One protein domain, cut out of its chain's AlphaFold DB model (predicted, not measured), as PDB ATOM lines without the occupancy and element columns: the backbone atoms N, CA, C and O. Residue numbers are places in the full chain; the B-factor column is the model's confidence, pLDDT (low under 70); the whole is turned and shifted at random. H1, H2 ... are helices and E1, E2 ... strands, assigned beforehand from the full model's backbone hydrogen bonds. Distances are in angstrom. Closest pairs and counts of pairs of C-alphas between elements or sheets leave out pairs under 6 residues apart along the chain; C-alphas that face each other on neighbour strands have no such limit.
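Overview. This is residues 9 to 90 of the 90 residues of an uncharacterized protein of Paenibacillus sp. yr247 (UniProt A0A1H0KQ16). Two helices that cross each other, H1 and H2, cover one face of a small, twisted sheet of three strands, whose other face is bare. H2 runs along E1 and E2, while H1 reaches the sheet with its residues 9 to 16, on the side of E3 and E2; the far end of the hairpin E1 and E2, beyond bends at residues 68 and 77, turns away from the helices. The 82 printed residues hold two named helices and three named strands, H1 H2 E1 E2 E3 along the chain, with the sheet in the order E1 - E2 - E3, antiparallel throughout; the class is mixed, helices and strands. The whole is compact, with a radius of gyration of the C-alphas of 13.0 A, yet flat, spanning 37 by 32 by 16 A.

Arrangement. Begin with H1, residues 9 to 28, and H2, residues 37 to 54: they touch, closest at the C-alphas of Ala 19 and Ile 48, 5.5 A apart. They run opposite ways at a steep tilt of 49 degrees. In both, every O i to N i+4 pair is within hydrogen-bond range. Next come E1, residues 63 to 71, E2, residues 74 to 82, and E3, residues 85 to 89, a meander, each strand the antiparallel neighbour of the one before. Look across the hairpin E1 and E2 for N 66 and O 79, 2.8 A apart, and across the hairpin E2 and E3 for N 80 and O 87, also 2.8 A; these pairs are within hydrogen-bond range. H1 and H2 are on the same face of the sheet, making two layers, helices on one face of a sheet. H2 lies over E1 and E2 at a height over the sheet of 9.3 A, along the strands, at 9 degrees to E1 on the local plane; its closest C-alphas to E1 are Glu 53 and Phe 63, 5.8 A. H1, at a height of 10.7 A, lies over E2 and only just over E3, on which 3 of its C-alphas fall, and runs slantwise to the strands, at 53 degrees to E2 on the local plane. Its closest C-alphas to E3 are Lys 9 and Thr 85, 6.2 A.

Along the chain. Find C-alpha 9 at (6.140, 54.560, 30.705); from there H1 runs 28.6 A. H2 starts at C-alpha 37, (10.940, 32.560, 15.896), and covers 25.9 A. E1 spans 19.1 A and bends by 90 degrees at residue 68; E2 spans 21.3 A and bends by 76 degrees at residue 77. E3 covers 13.9 A and ends at C-alpha 89, (8.880, 41.408, 25.675).

Size, cuts and confidence. The farthest C-alphas, Asn 35 and Lys 59, are 38.4 A apart. The printed part has no cut and no long link. Residues 69 to 74 have pLDDT under 70.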
ATOM      1  N   LYS A   9       6.693  55.914  30.628       92.56
ATOM      2  CA  LYS A   9       6.140  54.560  30.705       92.56
ATOM      3  C   LYS A   9       4.962  54.401  29.752       92.56
ATOM      4  O   LYS A   9       4.883  53.396  29.049       92.56
ATOM      5  N   GLU A  10       4.066  55.380  29.696       93.75
ATOM      6  CA  GLU A  10       2.969  55.387  28.724       93.75
ATOM      7  C   GLU A  10       3.492  55.426  27.287       93.75
ATOM      8  O   GLU A  10       2.996  54.695  26.433       93.75
ATOM      9  N   ARG A  11       4.533  56.220  27.027       92.75
ATOM     10  CA  ARG A  11       5.192  56.304  25.721       92.75
ATOM     11  C   ARG A  11       5.838  54.977  25.335       92.75
ATOM     12  O   ARG A  11       5.673  54.537  24.202       92.75
ATOM     13  N   LEU A  12       6.511  54.311  26.272       94.38
ATOM     14  CA  LEU A  12       7.100  52.994  26.047       94.38
ATOM     15  C   LEU A  12       6.033  51.938  25.725       94.38
ATOM     16  O   LEU A  12       6.186  51.194  24.761       94.38
ATOM     17  N   ASN A  13       4.922  51.910  26.465       94.81
ATOM     18  CA  ASN A  13       3.798  51.023  26.150       94.81
ATOM     19  C   ASN A  13       3.204  51.336  24.769       94.81
ATOM     20  O   ASN A  13       2.976  50.429  23.975       94.81
ATOM     21  N   TYR A  14       3.037  52.621  24.449       94.94
ATOM     22  CA  TYR A  14       2.552  53.063  23.146       94.94
ATOM     23  C   TYR A  14       3.462  52.606  21.994       94.94
ATOM     24  O   TYR A  14       2.961  52.150  20.966       94.94
ATOM     25  N   VAL A  15       4.790  52.673  22.162       95.94
ATOM     26  CA  VAL A  15       5.768  52.140  21.195       95.94
ATOM     27  C   VAL A  15       5.535  50.649  20.963       95.94
ATOM     28  O   VAL A  15       5.459  50.226  19.810       95.94
ATOM     29  N   LEU A  16       5.415  49.860  22.034       96.38
ATOM     30  CA  LEU A  16       5.241  48.407  21.948       96.38
ATOM     31  C   LEU A  16       3.920  48.035  21.263       96.38
ATOM     32  O   LEU A  16       3.920  47.246  20.317       96.38
ATOM     33  N   ASP A  17       2.812  48.656  21.666       96.25
ATOM     34  CA  ASP A  17       1.487  48.397  21.095       96.25
ATOM     35  C   ASP A  17       1.431  48.756  19.605       96.25
ATOM     36  O   ASP A  17       0.898  48.003  18.777       96.25
ATOM     37  N   LEU A  18       2.023  49.896  19.233       96.38
ATOM     38  CA  LEU A  18       2.094  50.338  17.844       96.38
ATOM     39  C   LEU A  18       3.003  49.426  17.014       96.38
ATOM     40  O   LEU A  18       2.626  49.025  15.908       96.38
ATOM     41  N   ALA A  19       4.176  49.069  17.541       97.31
ATOM     42  CA  ALA A  19       5.110  48.161  16.888       97.31
ATOM     43  C   ALA A  19       4.458  46.797  16.629       97.31
ATOM     44  O   ALA A  19       4.566  46.279  15.516       97.31
ATOM     45  N   TRP A  20       3.735  46.248  17.610       96.81
ATOM     46  CA  TRP A  20       3.040  44.967  17.484       96.81
ATOM     47  C   TRP A  20       1.931  45.028  16.437       96.81
ATOM     48  O   TRP A  20       1.853  44.180  15.544       96.81
ATOM     49  N   SER A  21       1.118  46.084  16.485       97.56
ATOM     50  CA  SER A  21       0.030  46.308  15.530       97.56
ATOM     51  C   SER A  21       0.550  46.395  14.092       97.56
ATOM     52  O   SER A  21       0.011  45.754  13.182       97.56
ATOM     53  N   ILE A  22       1.639  47.138  13.874       97.75
ATOM     54  CA  ILE A  22       2.298  47.245  12.567       97.75
ATOM     55  C   ILE A  22       2.906  45.903  12.160       97.75
ATOM     56  O   ILE A  22       2.742  45.487  11.011       97.75
ATOM     57  N   PHE A  23       3.597  45.220  13.073       97.38
ATOM     58  CA  PHE A  23       4.233  43.934  12.813       97.38
ATOM     59  C   PHE A  23       3.217  42.895  12.323       97.38
ATOM     60  O   PHE A  23       3.378  42.359  11.225       97.38
ATOM     61  N   ILE A  24       2.134  42.679  13.077       96.94
ATOM     62  CA  ILE A  24       1.088  41.704  12.743       96.94
ATOM     63  C   ILE A  24       0.384  42.061  11.437       96.94
ATOM     64  O   ILE A  24       0.151  41.185  10.605       96.94
ATOM     65  N   THR A  25       0.113  43.346  11.199       98.00
ATOM     66  CA  THR A  25      -0.474  43.804   9.931       98.00
ATOM     67  C   THR A  25       0.459  43.529   8.751       98.00
ATOM     68  O   THR A  25       0.040  43.062   7.694       98.00
ATOM     69  N   ARG A  26       1.760  43.792   8.899       97.19
ATOM     70  CA  ARG A  26       2.741  43.521   7.841       97.19
ATOM     71  C   ARG A  26       2.928  42.024   7.604       97.19
ATOM     72  O   ARG A  26       3.134  41.627   6.457       97.19
ATOM     73  N   LEU A  27       2.857  41.214   8.657       95.62
ATOM     74  CA  LEU A  27       2.903  39.759   8.571       95.62
ATOM     75  C   LEU A  27       1.679  39.212   7.824       95.62
ATOM     76  O   LEU A  27       1.844  38.452   6.874       95.62
ATOM     77  N   SER A  28       0.468  39.650   8.185       96.31
ATOM     78  CA  SER A  28      -0.778  39.192   7.552       96.31
ATOM     79  C   SER A  28      -0.876  39.584   6.075       96.31
ATOM     80  O   SER A  28      -1.395  38.822   5.263       96.31
ATOM     81  N   LEU A  29      -0.303  40.729   5.698       97.62
ATOM     82  CA  LEU A  29      -0.185  41.175   4.306       97.62
ATOM     83  C   LEU A  29       0.978  40.517   3.539       97.62
ATOM     84  O   LEU A  29       1.233  40.880   2.388       97.62
ATOM     85  N   GLY A  30       1.741  39.612   4.160       95.12
ATOM     86  CA  GLY A  30       2.893  38.941   3.544       95.12
ATOM     87  C   GLY A  30       4.081  39.865   3.240       95.12
ATOM     88  O   GLY A  30       4.966  39.503   2.462       95.12
ATOM     89  N   ARG A  31       4.119  41.069   3.831       96.06
ATOM     90  CA  ARG A  31       5.217  42.044   3.681       96.06
ATOM     91  C   ARG A  31       6.443  41.677   4.511       96.06
ATOM     92  O   ARG A  31       7.539  42.138   4.206       96.06
ATOM     93  N   ILE A  32       6.247  40.889   5.559       93.19
ATOM     94  CA  ILE A  32       7.296  40.276   6.369       93.19
ATOM     95  C   ILE A  32       7.134  38.768   6.212       93.19
ATOM     96  O   ILE A  32       6.029  38.244   6.332       93.19
ATOM     97  N   LYS A  33       8.234  38.075   5.915       91.31
ATOM     98  CA  LYS A  33       8.274  36.615   5.872       91.31
ATOM     99  C   LYS A  33       8.994  36.126   7.114       91.31
ATOM    100  O   LYS A  33      10.204  36.285   7.215       91.31
ATOM    101  N   VAL A  34       8.247  35.524   8.027       90.31
ATOM    102  CA  VAL A  34       8.800  34.863   9.210       90.31
ATOM    103  C   VAL A  34       8.934  33.382   8.894       90.31
ATOM    104  O   VAL A  34       7.956  32.728   8.544       90.31
ATOM    105  N   ASN A  35      10.153  32.856   8.985       86.94
ATOM    106  CA  ASN A  35      10.431  31.429   8.791       86.94
ATOM    107  C   ASN A  35      10.767  30.697  10.101       86.94
ATOM    108  O   ASN A  35      10.688  29.473  10.148       86.94
ATOM    109  N   LYS A  36      11.169  31.442  11.135       89.81
ATOM    110  CA  LYS A  36      11.573  30.972  12.463       89.81
ATOM    111  C   LYS A  36      11.260  32.053  13.496       89.81
ATOM    112  O   LYS A  36      11.179  33.229  13.148       89.81
ATOM    113  N   GLU A  37      11.166  31.660  14.757       86.44
ATOM    114  CA  GLU A  37      10.940  32.560  15.896       86.44
ATOM    115  C   GLU A  37      11.977  33.692  15.977       86.44
ATOM    116  O   GLU A  37      11.610  34.857  16.073       86.44
ATOM    117  N   SER A  38      13.259  33.396  15.757       86.75
ATOM    118  CA  SER A  38      14.306  34.427  15.713       86.75
ATOM    119  C   SER A  38      14.101  35.468  14.601       86.75
ATOM    120  O   SER A  38      14.434  36.637  14.765       86.75
ATOM    121  N   SER A  39      13.498  35.090  13.468       90.81
ATOM    122  CA  SER A  39      13.141  36.051  12.413       90.81
ATOM    123  C   SER A  39      11.999  36.970  12.855       90.81
ATOM    124  O   SER A  39      12.035  38.164  12.553       90.81
ATOM    125  N   MET A  40      11.019  36.443  13.596       92.19
ATOM    126  CA  MET A  40       9.960  37.246  14.211       92.19
ATOM    127  C   MET A  40      10.551  38.255  15.197       92.19
ATOM    128  O   MET A  40      10.288  39.449  15.059       92.19
ATOM    129  N   GLN A  41      11.398  37.788  16.120       92.44
ATOM    130  CA  GLN A  41      12.075  38.615  17.119       92.44
ATOM    131  C   GLN A  41      12.861  39.757  16.463       92.44
ATOM    132  O   GLN A  41      12.672  40.913  16.828       92.44
ATOM    133  N   LEU A  42      13.673  39.473  15.439       93.69
ATOM    134  CA  LEU A  42      14.465  40.495  14.742       93.69
ATOM    135  C   LEU A  42      13.598  41.533  14.019       93.69
ATOM    136  O   LEU A  42      13.879  42.732  14.074       93.69
ATOM    137  N   HIS A  43      12.535  41.097  13.338       95.31
ATOM    138  CA  HIS A  43      11.620  42.020  12.671       95.31
ATOM    139  C   HIS A  43      10.873  42.905  13.665       95.31
ATOM    140  O   HIS A  43      10.712  44.102  13.416       95.31
ATOM    141  N   TYR A  44      10.430  42.328  14.778       96.06
ATOM    142  CA  TYR A  44       9.714  43.064  15.800       96.06
ATOM    143  C   TYR A  44      10.636  44.041  16.541       96.06
ATOM    144  O   TYR A  44      10.317  45.224  16.632       96.06
ATOM    145  N   ALA A  45      11.829  43.597  16.940       96.31
ATOM    146  CA  ALA A  45      12.856  44.436  17.549       96.31
ATOM    147  C   ALA A  45      13.244  45.627  16.665       96.31
ATOM    148  O   ALA A  45      13.354  46.750  17.150       96.31
ATOM    149  N   SER A  46      13.387  45.413  15.354       96.62
ATOM    150  CA  SER A  46      13.664  46.501  14.413       96.62
ATOM    151  C   SER A  46      12.540  47.543  14.381       96.62
ATOM    152  O   SER A  46      12.822  48.740  14.336       96.62
ATOM    153  N   LEU A  47      11.272  47.117  14.431       97.50
ATOM    154  CA  LEU A  47      10.135  48.040  14.493       97.50
ATOM    155  C   LEU A  47      10.105  48.815  15.809       97.50
ATOM    156  O   LEU A  47       9.924  50.030  15.773       97.50
ATOM    157  N   ILE A  48      10.319  48.135  16.938       97.94
ATOM    158  CA  ILE A  48      10.392  48.769  18.257       97.94
ATOM    159  C   ILE A  48      11.503  49.819  18.277       97.94
ATOM    160  O   ILE A  48      11.237  50.956  18.649       97.94
ATOM    161  N   ASN A  49      12.712  49.474  17.822       97.75
ATOM    162  CA  ASN A  49      13.846  50.396  17.795       97.75
ATOM    163  C   ASN A  49      13.544  51.646  16.966       97.75
ATOM    164  O   ASN A  49      13.694  52.763  17.441       97.75
ATOM    165  N   ASN A  50      13.047  51.460  15.741       97.56
ATOM    166  CA  ASN A  50      12.743  52.581  14.856       97.56
ATOM    167  C   ASN A  50      11.642  53.487  15.424       97.56
ATOM    168  O   ASN A  50      11.738  54.705  15.317       97.56
ATOM    169  N   LEU A  51      10.583  52.913  16.003       96.88
ATOM    170  CA  LEU A  51       9.491  53.697  16.580       96.88
ATOM    171  C   LEU A  51       9.899  54.385  17.882       96.88
ATOM    172  O   LEU A  51       9.520  55.533  18.083       96.88
ATOM    173  N   GLY A  52      10.663  53.712  18.741       96.25
ATOM    174  CA  GLY A  52      11.175  54.288  19.981       96.25
ATOM    175  C   GLY A  52      12.054  55.506  19.715       96.25
ATOM    176  O   GLY A  52      11.778  56.569  20.261       96.25
ATOM    177  N   GLU A  53      13.006  55.388  18.785       96.00
ATOM    178  CA  GLU A  53      13.855  56.499  18.328       96.00
ATOM    179  C   GLU A  53      13.039  57.667  17.757       96.00
ATOM    180  O   GLU A  53      13.271  58.824  18.094       96.00
ATOM    181  N   LEU A  54      12.030  57.387  16.923       94.94
ATOM    182  CA  LEU A  54      11.163  58.431  16.358       94.94
ATOM    183  C   LEU A  54      10.289  59.136  17.407       94.94
ATOM    184  O   LEU A  54       9.788  60.230  17.143       94.94
ATOM    185  N   LEU A  55      10.073  58.507  18.563       92.81
ATOM    186  CA  LEU A  55       9.297  59.047  19.676       92.81
ATOM    187  C   LEU A  55      10.185  59.594  20.809       92.81
ATOM    188  O   LEU A  55       9.665  59.976  21.856       92.81
ATOM    189  N   CYS A  56      11.499  59.697  20.599       93.31
ATOM    190  CA  CYS A  56      12.380  60.587  21.354       93.31
ATOM    191  C   CYS A  56      12.141  62.024  20.873       93.31
ATOM    192  O   CYS A  56      12.687  62.458  19.859       93.31
ATOM    193  N   LEU A  57      11.240  62.739  21.550       90.56
ATOM    194  CA  LEU A  57      10.784  64.066  21.123       90.56
ATOM    195  C   LEU A  57      11.558  65.191  21.814       90.56
ATOM    196  O   LEU A  57      11.607  66.308  21.293       90.56
ATOM    197  N   ASP A  58      12.185  64.894  22.949       89.19
ATOM    198  CA  ASP A  58      13.034  65.810  23.689       89.19
ATOM    199  C   ASP A  58      14.516  65.492  23.472       89.19
ATOM    200  O   ASP A  58      14.926  64.350  23.286       89.19
ATOM    201  N   LYS A  59      15.370  66.517  23.555       90.25
ATOM    202  CA  LYS A  59      16.828  66.368  23.360       90.25
ATOM    203  C   LYS A  59      17.480  65.390  24.351       90.25
ATOM    204  O   LYS A  59      18.573  64.898  24.089       90.25
ATOM    205  N   ALA A  60      16.856  65.198  25.509       91.38
ATOM    206  CA  ALA A  60      17.348  64.318  26.560       91.38
ATOM    207  C   ALA A  60      16.829  62.879  26.430       91.38
ATOM    208  O   ALA A  60      17.313  62.024  27.165       91.38
ATOM    209  N   ASP A  61      15.870  62.620  25.537       93.06
ATOM    210  CA  ASP A  61      15.305  61.288  25.365       93.06
ATOM    211  C   ASP A  61      16.340  60.344  24.753       93.06
ATOM    212  O   ASP A  61      16.945  60.627  23.716       93.06
ATOM    213  N   VAL A  62      16.522  59.200  25.402       94.38
ATOM    214  CA  VAL A  62      17.353  58.101  24.928       94.38
ATOM    215  C   VAL A  62      16.501  56.844  24.881       94.38
ATOM    216  O   VAL A  62      15.919  56.439  25.891       94.38
ATOM    217  N   PHE A  63      16.466  56.209  23.711       96.38
ATOM    218  CA  PHE A  63      15.850  54.907  23.521       96.38
ATOM    219  C   PHE A  63      16.919  53.877  23.184       96.38
ATOM    220  O   PHE A  63      17.811  54.133  22.385       96.38
ATOM    221  N   THR A  64      16.850  52.702  23.796       96.19
ATOM    222  CA  THR A  64      17.714  51.580  23.421       96.19
ATOM    223  C   THR A  64      16.958  50.270  23.535       96.19
ATOM    224  O   THR A  64      15.985  50.145  24.284       96.19
ATOM    225  N   ILE A  65      17.417  49.270  22.789       95.31
ATOM    226  CA  ILE A  65      16.945  47.897  22.931       95.31
ATOM    227  C   ILE A  65      18.117  46.947  23.149       95.31
ATOM    228  O   ILE A  65      19.209  47.141  22.617       95.31
ATOM    229  N   GLU A  66      17.857  45.888  23.896       93.31
ATOM    230  CA  GLU A  66      18.755  44.758  24.086       93.31
ATOM    231  C   GLU A  66      18.016  43.480  23.692       93.31
ATOM    232  O   GLU A  66      16.877  43.256  24.108       93.31
ATOM    233  N   LEU A  67      18.664  42.648  22.879       90.81
ATOM    234  CA  LEU A  67      18.165  41.325  22.505       90.81
ATOM    235  C   LEU A  67      18.768  40.259  23.415       90.81
ATOM    236  O   LEU A  67      19.905  40.408  23.859       90.81
ATOM    237  N   GLU A  68      18.022  39.175  23.634       76.12
ATOM    238  CA  GLU A  68      18.493  37.979  24.352       76.12
ATOM    239  C   GLU A  68      19.051  38.300  25.752       76.12
ATOM    240  O   GLU A  68      20.117  37.834  26.168       76.12
ATOM    241  N   HIS A  69      18.321  39.120  26.509       69.88
ATOM    242  CA  HIS A  69      18.755  39.552  27.831       69.88
ATOM    243  C   HIS A  69      18.363  38.519  28.900       69.88
ATOM    244  O   HIS A  69      17.195  38.167  29.081       69.88
ATOM    245  N   SER A  70      19.348  38.060  29.674       65.44
ATOM    246  CA  SER A  70      19.119  37.195  30.836       65.44
ATOM    247  C   SER A  70      18.810  38.033  32.079       65.44
ATOM    248  O   SER A  70      19.719  38.586  32.695       65.44
ATOM    249  N   TYR A  71      17.544  38.089  32.507       62.12
ATOM    250  CA  TYR A  71      17.149  38.773  33.746       62.12
ATOM    251  C   TYR A  71      16.646  37.775  34.794       62.12
ATOM    252  O   TYR A  71      15.662  37.071  34.586       62.12
ATOM    253  N   GLN A  72      17.316  37.705  35.950       61.34
ATOM    254  CA  GLN A  72      16.913  36.859  37.090       61.34
ATOM    255  C   GLN A  72      16.604  35.386  36.721       61.34
ATOM    256  O   GLN A  72      15.643  34.802  37.219       61.34
ATOM    257  N   LYS A  73      17.435  34.765  35.868       63.25
ATOM    258  CA  LYS A  73      17.276  33.384  35.349       63.25
ATOM    259  C   LYS A  73      16.091  33.166  34.391       63.25
ATOM    260  O   LYS A  73      15.773  32.018  34.089       63.25
ATOM    261  N   LYS A  74      15.453  34.233  33.907       64.12
ATOM    262  CA  LYS A  74      14.514  34.188  32.782       64.12
ATOM    263  C   LYS A  74      15.179  34.798  31.553       64.12
ATOM    264  O   LYS A  74      15.811  35.850  31.656       64.12
ATOM    265  N   ASN A  75      15.033  34.124  30.419       73.75
ATOM    266  CA  ASN A  75      15.396  34.688  29.127       73.75
ATOM    267  C   ASN A  75      14.256  35.599  28.689       73.75
ATOM    268  O   ASN A  75      13.103  35.170  28.690       73.75
ATOM    269  N   VAL A  76      14.596  36.850  28.404       82.38
ATOM    270  CA  VAL A  76      13.696  37.836  27.818       82.38
ATOM    271  C   VAL A  76      14.192  38.101  26.406       82.38
ATOM    272  O   VAL A  76      15.383  38.350  26.201       82.38
ATOM    273  N   ASP A  77      13.284  38.059  25.443       87.62
ATOM    274  CA  ASP A  77      13.647  38.169  24.035       87.62
ATOM    275  C   ASP A  77      14.083  39.585  23.674       87.62
ATOM    276  O   ASP A  77      15.064  39.762  22.949       87.62
ATOM    277  N   ILE A  78      13.362  40.593  24.171       92.62
ATOM    278  CA  ILE A  78      13.655  42.004  23.911       92.62
ATOM    279  C   ILE A  78      13.441  42.803  25.197       92.62
ATOM    280  O   ILE A  78      12.355  42.790  25.780       92.62
ATOM    281  N   VAL A  79      14.458  43.551  25.619       94.31
ATOM    282  CA  VAL A  79      14.333  44.576  26.660       94.31
ATOM    283  C   VAL A  79      14.457  45.938  26.004       94.31
ATOM    284  O   VAL A  79      15.367  46.178  25.220       94.31
ATOM    285  N   CYS A  80      13.520  46.823  26.313       94.38
ATOM    286  CA  CYS A  80      13.469  48.180  25.791       94.38
ATOM    287  C   CYS A  80      13.704  49.152  26.937       94.38
ATOM    288  O   CYS A  80      13.123  48.976  28.013       94.38
ATOM    289  N   TYR A  81      14.493  50.187  26.689       94.44
ATOM    290  CA  TYR A  81      14.779  51.249  27.638       94.44
ATOM    291  C   TYR A  81      14.372  52.585  27.029       94.44
ATOM    292  O   TYR A  81      14.695  52.880  25.883       94.44
ATOM    293  N   TYR A  82      13.657  53.381  27.814       93.56
ATOM    294  CA  TYR A  82      13.318  54.766  27.530       93.56
ATOM    295  C   TYR A  82      13.756  55.597  28.734       93.56
ATOM    296  O   TYR A  82      13.080  55.593  29.770       93.56
ATOM    297  N   ASN A  83      14.899  56.275  28.629       92.25
ATOM    298  CA  ASN A  83      15.586  56.878  29.776       92.25
ATOM    299  C   ASN A  83      15.717  55.842  30.922       92.25
ATOM    300  O   ASN A  83      16.219  54.740  30.708       92.25
ATOM    301  N   ASP A  84      15.205  56.148  32.118       91.38
ATOM    302  CA  ASP A  84      15.235  55.243  33.281       91.38
ATOM    303  C   ASP A  84      14.099  54.195  33.298       91.38
ATOM    304  O   ASP A  84      14.015  53.359  34.204       91.38
ATOM    305  N   THR A  85      13.186  54.232  32.322       93.25
ATOM    306  CA  THR A  85      12.045  53.307  32.226       93.25
ATOM    307  C   THR A  85      12.420  52.110  31.367       93.25
ATOM    308  O   THR A  85      13.008  52.271  30.305       93.25
ATOM    309  N   LYS A  86      12.032  50.902  31.783       93.44
ATOM    310  CA  LYS A  86      12.242  49.685  30.994       93.44
ATOM    311  C   LYS A  86      10.981  48.847  30.834       93.44
ATOM    312  O   LYS A  86      10.129  48.822  31.725       93.44
ATOM    313  N   ALA A  87      10.918  48.104  29.738       92.25
ATOM    314  CA  ALA A  87       9.896  47.107  29.449       92.25
ATOM    315  C   ALA A  87      10.538  45.854  28.842       92.25
ATOM    316  O   ALA A  87      11.588  45.929  28.207       92.25
ATOM    317  N   ALA A  88       9.906  44.707  29.062       89.75
ATOM    318  CA  ALA A  88      10.363  43.406  28.593       89.75
ATOM    319  C   ALA A  88       9.284  42.768  27.718       89.75
ATOM    320  O   ALA A  88       8.104  42.795  28.076       89.75
ATOM    321  N   VAL A  89       9.705  42.179  26.605       86.38
ATOM    322  CA  VAL A  89       8.880  41.408  25.675       86.38
ATOM    323  C   VAL A  89       9.398  39.970  25.667       86.38
ATOM    324  O   VAL A  89      10.607  39.757  25.551       86.38
ATOM    325  N   ASN A  90       8.472  39.019  25.792       79.81
ATOM    326  CA  ASN A  90       8.700  37.579  25.639       79.81
ATOM    327  C   ASN A  90       7.808  37.026  24.524       79.81
ATOM    328  O   ASN A  90       6.904  37.779  24.084       79.81
TER     329      ASN A  90